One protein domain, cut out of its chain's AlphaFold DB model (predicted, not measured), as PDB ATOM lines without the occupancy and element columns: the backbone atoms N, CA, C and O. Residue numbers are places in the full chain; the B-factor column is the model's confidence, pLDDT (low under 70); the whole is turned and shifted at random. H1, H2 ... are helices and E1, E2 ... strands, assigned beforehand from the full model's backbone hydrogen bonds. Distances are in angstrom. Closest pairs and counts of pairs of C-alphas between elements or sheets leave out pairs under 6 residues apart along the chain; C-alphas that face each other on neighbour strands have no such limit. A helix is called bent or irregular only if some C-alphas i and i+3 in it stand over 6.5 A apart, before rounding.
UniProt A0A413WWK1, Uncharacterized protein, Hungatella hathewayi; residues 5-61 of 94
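This is residues 5 to 61 of the 94 residues of an uncharacterized protein of Hungatella hathewayi (UniProt A0A413WWK1). H2, with H1 folded back on it, leads through H3 to a separate hairpin, E1 and E2. The 57 printed residues, class mixed, hold three named helices, then two antiparallel strands. The whole is only just loose, close to extended: radius of gyration of the C-alphas 14.9 A, spans 42 by 27 by 17 A.

H1, residues 5 to 9, touches H2, residues 17 to 32, at residues 24 to 28 alone, with C-alphas 8 and 24 closest, 6.5 A. H3, residues 37 to 43, is apart from both and only just irregular: C-alphas 39 and 42 are 7.0 A apart. In H3 1 of 3 O i to N i+4 and 2 of 4 O i to N i+3 pairs are within hydrogen-bond range. In the hairpin of E1, residues 44 to 50, and E2, residues 55 to 60, N 48 and O 57 are within range, 2.9 A.

C-alpha 17 begins H2, 22.3 A long, at (221.072, 212.897, 136.772); C-alpha 60 ends E2 at (227.328, 237.514, 130.747).

The printed part has no cut; pLDDT is under 70 at residues 40, 43 and 45 to 61.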
ATOM      1  N   ILE A   5     219.069 229.282 142.426       72.31
ATOM      2  CA  ILE A   5     218.948 228.307 143.515       72.31
ATOM      3  C   ILE A   5     217.500 227.831 143.646       72.31
ATOM      4  O   ILE A   5     217.257 226.639 143.820       72.31
ATOM      5  N   GLU A   6     216.525 228.735 143.528       78.25
ATOM      6  CA  GLU A   6     215.103 228.367 143.508       78.25
ATOM      7  C   GLU A   6     214.769 227.498 142.294       78.25
ATOM      8  O   GLU A   6     214.021 226.528 142.423       78.25
ATOM      9  N   LEU A   7     215.364 227.801 141.136       79.50
ATOM     10  CA  LEU A   7     215.214 226.997 139.927       79.50
ATOM     11  C   LEU A   7     215.766 225.580 140.140       79.50
ATOM     12  O   LEU A   7     215.063 224.601 139.902       79.50
ATOM     13  N   ALA A   8     216.989 225.464 140.662       76.38
ATOM     14  CA  ALA A   8     217.615 224.177 140.956       76.38
ATOM     15  C   ALA A   8     216.849 223.370 142.019       76.38
ATOM     16  O   ALA A   8     216.744 222.149 141.922       76.38
ATOM     17  N   ASN A   9     216.278 224.039 143.023       82.56
ATOM     18  CA  ASN A   9     215.473 223.391 144.060       82.56
ATOM     19  C   ASN A   9     214.085 222.955 143.578       82.56
ATOM     20  O   ASN A   9     213.453 222.145 144.251       82.56
ATOM     21  N   SER A  10     213.615 223.477 142.444       84.12
ATOM     22  CA  SER A  10     212.343 223.068 141.843       84.12
ATOM     23  C   SER A  10     212.423 221.764 141.044       84.12
ATOM     24  O   SER A  10     211.380 221.235 140.670       84.12
ATOM     25  N   ILE A  11     213.634 221.246 140.810       87.75
ATOM     26  CA  ILE A  11     213.865 220.014 140.048       87.75
ATOM     27  C   ILE A  11     213.595 218.795 140.913       87.75
ATOM     28  O   ILE A  11     214.039 218.715 142.065       87.75
ATOM     29  N   ASP A  12     212.937 217.809 140.316       86.12
ATOM     30  CA  ASP A  12     212.736 216.509 140.936       86.12
ATOM     31  C   ASP A  12     214.070 215.749 141.094       86.12
ATOM     32  O   ASP A  12     214.700 215.298 140.132       86.12
ATOM     33  N   ARG A  13     214.503 215.596 142.351       84.50
ATOM     34  CA  ARG A  13     215.754 214.917 142.718       84.50
ATOM     35  C   ARG A  13     215.665 213.395 142.628       84.50
ATOM     36  O   ARG A  13     216.701 212.737 142.730       84.50
ATOM     37  N   GLU A  14     214.472 212.835 142.440       90.38
ATOM     38  CA  GLU A  14     214.268 211.396 142.251       90.38
ATOM     39  C   GLU A  14     214.573 210.960 140.806       90.38
ATOM     40  O   GLU A  14     214.753 209.771 140.525       90.38
ATOM     41  N   LEU A  15     214.696 211.917 139.877       83.38
ATOM     42  CA  LEU A  15     215.043 211.643 138.488       83.38
ATOM     43  C   LEU A  15     216.514 211.224 138.322       83.38
ATOM     44  O   LEU A  15     217.383 211.638 139.086       83.38
ATOM     45  N   PRO A  16     216.857 210.468 137.267       89.44
ATOM     46  CA  PRO A  16     218.249 210.249 136.884       89.44
ATOM     47  C   PRO A  16     218.971 211.571 136.583       89.44
ATOM     48  O   PRO A  16     218.391 212.458 135.960       89.44
ATOM     49  N   GLU A  17     220.262 211.669 136.917       82.06
ATOM     50  CA  GLU A  17     221.072 212.897 136.772       82.06
ATOM     51  C   GLU A  17     220.960 213.547 135.382       82.06
ATOM     52  O   GLU A  17     220.839 214.764 135.257       82.06
ATOM     53  N   LYS A  18     220.949 212.732 134.320       84.88
ATOM     54  CA  LYS A  18     220.780 213.224 132.949       84.88
ATOM     55  C   LYS A  18     219.460 213.984 132.770       84.88
ATOM     56  O   LYS A  18     219.463 215.053 132.174       84.88
ATOM     57  N   LYS A  19     218.360 213.455 133.310       83.94
ATOM     58  CA  LYS A  19     217.040 214.091 133.223       83.94
ATOM     59  C   LYS A  19     216.945 215.338 134.093       83.94
ATOM     60  O   LYS A  19     216.368 216.317 133.649       83.94
ATOM     61  N   GLN A  20     217.567 215.339 135.272       78.94
ATOM     62  CA  GLN A  20     217.645 216.542 136.110       78.94
ATOM     63  C   GLN A  20     218.358 217.690 135.380       78.94
ATOM     64  O   GLN A  20     217.918 218.834 135.432       78.94
ATOM     65  N   LYS A  21     219.446 217.379 134.661       79.56
ATOM     66  CA  LYS A  21     220.174 218.356 133.839       79.56
ATOM     67  C   LYS A  21     219.323 218.885 132.687       79.56
ATOM     68  O   LYS A  21     219.323 220.087 132.449       79.56
ATOM     69  N   GLU A  22     218.615 218.003 131.984       85.75
ATOM     70  CA  GLU A  22     217.688 218.392 130.912       85.75
ATOM     71  C   GLU A  22     216.583 219.316 131.454       85.75
ATOM     72  O   GLU A  22     216.381 220.401 130.916       85.75
ATOM     73  N   GLU A  23     215.968 218.963 132.583       86.50
ATOM     74  CA  GLU A  23     214.900 219.749 133.211       86.50
ATOM     75  C   GLU A  23     215.387 221.114 133.723       86.50
ATOM     76  O   GLU A  23     214.725 222.130 133.498       86.50
ATOM     77  N   PHE A  24     216.576 221.175 134.337       85.12
ATOM     78  CA  PHE A  24     217.209 222.448 134.697       85.12
ATOM     79  C   PHE A  24     217.383 223.342 133.472       85.12
ATOM     80  O   PHE A  24     217.021 224.517 133.508       85.12
ATOM     81  N   CYS A  25     217.945 222.788 132.395       81.00
ATOM     82  CA  CYS A  25     218.200 223.527 131.166       81.00
ATOM     83  C   CYS A  25     216.899 224.043 130.546       81.00
ATOM     84  O   CYS A  25     216.845 225.209 130.161       81.00
ATOM     85  N   ASP A  26     215.843 223.232 130.513       86.81
ATOM     86  CA  ASP A  26     214.535 223.639 129.993       86.81
ATOM     87  C   ASP A  26     213.926 224.784 130.814       86.81
ATOM     88  O   ASP A  26     213.460 225.785 130.257       86.81
ATOM     89  N   LEU A  27     213.967 224.679 132.145       84.25
ATOM     90  CA  LEU A  27     213.493 225.729 133.047       84.25
ATOM     91  C   LEU A  27     214.322 227.010 132.914       84.25
ATOM     92  O   LEU A  27     213.769 228.111 132.882       84.25
ATOM     93  N   PHE A  28     215.639 226.871 132.795       81.25
ATOM     94  CA  PHE A  28     216.555 227.994 132.665       81.25
ATOM     95  C   PHE A  28     216.343 228.727 131.339       81.25
ATOM     96  O   PHE A  28     216.196 229.950 131.326       81.25
ATOM     97  N   LEU A  29     216.226 227.992 130.228       83.06
ATOM     98  CA  LEU A  29     215.908 228.557 128.917       83.06
ATOM     99  C   LEU A  29     214.544 229.254 128.915       83.06
ATOM    100  O   LEU A  29     214.401 230.325 128.323       83.06
ATOM    101  N   LYS A  30     213.550 228.690 129.609       84.25
ATOM    102  CA  LYS A  30     212.229 229.307 129.748       84.25
ATOM    103  C   LYS A  30     212.290 230.636 130.498       84.25
ATOM    104  O   LYS A  30     211.673 231.598 130.048       84.25
ATOM    105  N   GLU A  31     213.038 230.712 131.597       78.56
ATOM    106  CA  GLU A  31     213.252 231.969 132.329       78.56
ATOM    107  C   GLU A  31     214.013 232.990 131.472       78.56
ATOM    108  O   GLU A  31     213.592 234.146 131.393       78.56
ATOM    109  N   LEU A  32     215.064 232.572 130.755       76.19
ATOM    110  CA  LEU A  32     215.789 233.442 129.821       76.19
ATOM    111  C   LEU A  32     214.881 233.990 128.712       76.19
ATOM    112  O   LEU A  32     214.998 235.160 128.353       76.19
ATOM    113  N   GLY A  33     213.936 233.187 128.214       75.81
ATOM    114  CA  GLY A  33     212.950 233.607 127.211       75.81
ATOM    115  C   GLY A  33     211.992 234.709 127.681       75.81
ATOM    116  O   GLY A  33     211.351 235.352 126.851       75.81
ATOM    117  N   THR A  34     211.897 234.960 128.991       78.94
ATOM    118  CA  THR A  34     211.096 236.070 129.541       78.94
ATOM    119  C   THR A  34     211.852 237.398 129.604       78.94
ATOM    120  O   THR A  34     211.234 238.439 129.841       78.94
ATOM    121  N   LEU A  35     213.171 237.382 129.388       75.00
ATOM    122  CA  LEU A  35     214.020 238.564 129.481       75.00
ATOM    123  C   LEU A  35     213.974 239.391 128.200       75.00
ATOM    124  O   LEU A  35     213.931 238.866 127.086       75.00
ATOM    125  N   LYS A  36     214.048 240.710 128.360       77.12
ATOM    126  CA  LYS A  36     214.242 241.645 127.254       77.12
ATOM    127  C   LYS A  36     215.715 242.024 127.162       77.12
ATOM    128  O   LYS A  36     216.460 241.963 128.136       77.12
ATOM    129  N   GLY A  37     216.138 242.497 125.990       71.75
ATOM    130  CA  GLY A  37     217.518 242.954 125.783       71.75
ATOM    131  C   GLY A  37     217.950 244.044 126.772       71.75
ATOM    132  O   GLY A  37     219.104 244.071 127.181       71.75
ATOM    133  N   THR A  38     217.019 244.886 127.230       77.25
ATOM    134  CA  THR A  38     217.268 245.907 128.263       77.25
ATOM    135  C   THR A  38     217.638 245.320 129.620       77.25
ATOM    136  O   THR A  38     218.385 245.950 130.360       77.25
ATOM    137  N   ASP A  39     217.133 244.128 129.937       71.19
ATOM    138  CA  ASP A  39     217.393 243.455 131.210       71.19
ATOM    139  C   ASP A  39     218.773 242.783 131.200       71.19
ATOM    140  O   ASP A  39     219.435 242.701 132.228       71.19
ATOM    141  N   LEU A  40     219.224 242.331 130.024       69.94
ATOM    142  CA  LEU A  40     220.503 241.641 129.819       69.94
ATOM    143  C   LEU A  40     221.668 242.589 129.500       69.94
ATOM    144  O   LEU A  40     222.809 242.278 129.840       69.94
ATOM    145  N   ALA A  41     221.403 243.739 128.871       74.81
ATOM    146  CA  ALA A  41     222.430 244.679 128.415       74.81
ATOM    147  C   ALA A  41     223.420 245.132 129.510       74.81
ATOM    148  O   ALA A  41     224.614 245.169 129.217       74.81
ATOM    149  N   PRO A  42     223.004 245.415 130.764       74.25
ATOM    150  CA  PRO A  42     223.939 245.789 131.831       74.25
ATOM    151  C   PRO A  42     224.891 244.661 132.250       74.25
ATOM    152  O   PRO A  42     225.961 244.925 132.796       74.25
ATOM    153  N   TYR A  43     224.498 243.408 132.012       69.25
ATOM    154  CA  TYR A  43     225.269 242.217 132.369       69.25
ATOM    155  C   TYR A  43     226.096 241.689 131.199       69.25
ATOM    156  O   TYR A  43     226.897 240.777 131.381       69.25
ATOM    157  N   LEU A  44     225.939 242.240 129.997       71.50
ATOM    158  CA  LEU A  44     226.714 241.827 128.839       71.50
ATOM    159  C   LEU A  44     228.165 242.293 128.990       71.50
ATOM    160  O   LEU A  44     228.456 243.486 128.991       71.50
ATOM    161  N   SER A  45     229.080 241.338 129.138       68.62
ATOM    162  CA  SER A  45     230.513 241.621 129.198       68.62
ATOM    163  C   SER A  45     231.134 241.618 127.815       68.62
ATOM    164  O   SER A  45     231.881 242.530 127.479       68.62
ATOM    165  N   GLU A  46     230.834 240.583 127.035       68.75
ATOM    166  CA  GLU A  46     231.351 240.407 125.684       68.75
ATOM    167  C   GLU A  46     230.271 239.774 124.812       68.75
ATOM    168  O   GLU A  46     229.488 238.936 125.268       68.75
ATOM    169  N   CYS A  47     230.233 240.181 123.550       68.25
ATOM    170  CA  CYS A  47     229.391 239.571 122.537       68.25
ATOM    171  C   CYS A  47     230.199 239.477 121.249       68.25
ATOM    172  O   CYS A  47     230.579 240.503 120.684       68.25
ATOM    173  N   VAL A  48     230.487 238.252 120.821       68.06
ATOM    174  CA  VAL A  48     231.209 237.975 119.581       68.06
ATOM    175  C   VAL A  48     230.276 237.206 118.664       68.06
ATOM    176  O   VAL A  48     229.824 236.108 118.992       68.06
ATOM    177  N   PHE A  49     229.990 237.806 117.515       63.47
ATOM    178  CA  PHE A  49     229.323 237.143 116.407       63.47
ATOM    179  C   PHE A  49     230.415 236.686 115.452       63.47
ATOM    180  O   PHE A  49     231.019 237.512 114.769       63.47
ATOM    181  N   ASP A  50     230.707 235.390 115.461       56.62
ATOM    182  CA  ASP A  50     231.644 234.821 114.507       56.62
ATOM    183  C   ASP A  50     230.875 234.546 113.208       56.62
ATOM    184  O   ASP A  50     229.885 233.807 113.186       56.62
ATOM    185  N   MET A  51     231.262 235.252 112.144       58.91
ATOM    186  CA  MET A  51     230.660 235.102 110.816       58.91
ATOM    187  C   MET A  51     231.425 234.106 109.938       58.91
ATOM    188  O   MET A  51     230.905 233.719 108.891       58.91
ATOM    189  N   ASP A  52     232.616 233.673 110.364       62.62
ATOM    190  CA  ASP A  52     233.451 232.702 109.654       62.62
ATOM    191  C   ASP A  52     233.174 231.271 110.144       62.62
ATOM    192  O   ASP A  52     233.134 230.329 109.346       62.62
ATOM    193  N   VAL A  53     232.893 231.101 111.441       57.16
ATOM    194  CA  VAL A  53     232.317 229.874 112.011       57.16
ATOM    195  C   VAL A  53     230.946 230.220 112.583       57.16
ATOM    196  O   VAL A  53     230.892 230.980 113.543       57.16
ATOM    197  N   PRO A  54     229.829 229.679 112.055       50.12
ATOM    198  CA  PRO A  54     228.497 230.055 112.514       50.12
ATOM    199  C   PRO A  54     228.340 229.759 114.008       50.12
ATOM    200  O   PRO A  54     228.183 228.612 114.429       50.12
ATOM    201  N   GLY A  55     228.400 230.820 114.805       54.31
ATOM    202  CA  GLY A  55     228.398 230.742 116.252       54.31
ATOM    203  C   GLY A  55     228.322 232.128 116.875       54.31
ATOM    204  O   GLY A  55     228.757 233.133 116.314       54.31
ATOM    205  N   THR A  56     227.717 232.208 118.050       63.06
ATOM    206  CA  THR A  56     227.666 233.446 118.827       63.06
ATOM    207  C   THR A  56     228.137 233.138 120.232       63.06
ATOM    208  O   THR A  56     227.565 232.284 120.908       63.06
ATOM    209  N   MET A  57     229.184 233.834 120.665       63.25
ATOM    210  CA  MET A  57     229.660 233.777 122.039       63.25
ATOM    211  C   MET A  57     229.109 234.986 122.790       63.25
ATOM    212  O   MET A  57     229.391 236.132 122.442       63.25
ATOM    213  N   ILE A  58     228.314 234.726 123.825       63.59
ATOM    214  CA  ILE A  58     227.766 235.751 124.713       63.59
ATOM    215  C   ILE A  58     228.340 235.501 126.104       63.59
ATOM    216  O   ILE A  58     228.072 234.462 126.708       63.59
ATOM    217  N   VAL A  59     229.126 236.445 126.618       66.06
ATOM    218  CA  VAL A  59     229.682 236.386 127.974       66.06
ATOM    219  C   VAL A  59     228.882 237.332 128.854       66.06
ATOM    220  O   VAL A  59     228.935 238.553 128.694       66.06
ATOM    221  N   LEU A  60     228.142 236.763 129.801       65.00
ATOM    222  CA  LEU A  60     227.328 237.514 130.747       65.00
ATOM    223  C   LEU A  60     228.044 237.566 132.105       65.00
ATOM    224  O   LEU A  60     228.354 236.534 132.700       65.00
ATOM    225  N   LYS A  61     228.293 238.777 132.609       64.00
ATOM    226  CA  LYS A  61     228.740 239.085 133.976       64.00
ATOM    227  C   LYS A  61     227.575 238.883 134.949       64.00
ATOM    228  O   LYS A  61     227.063 239.829 135.537       64.00
TER     229      LYS A  61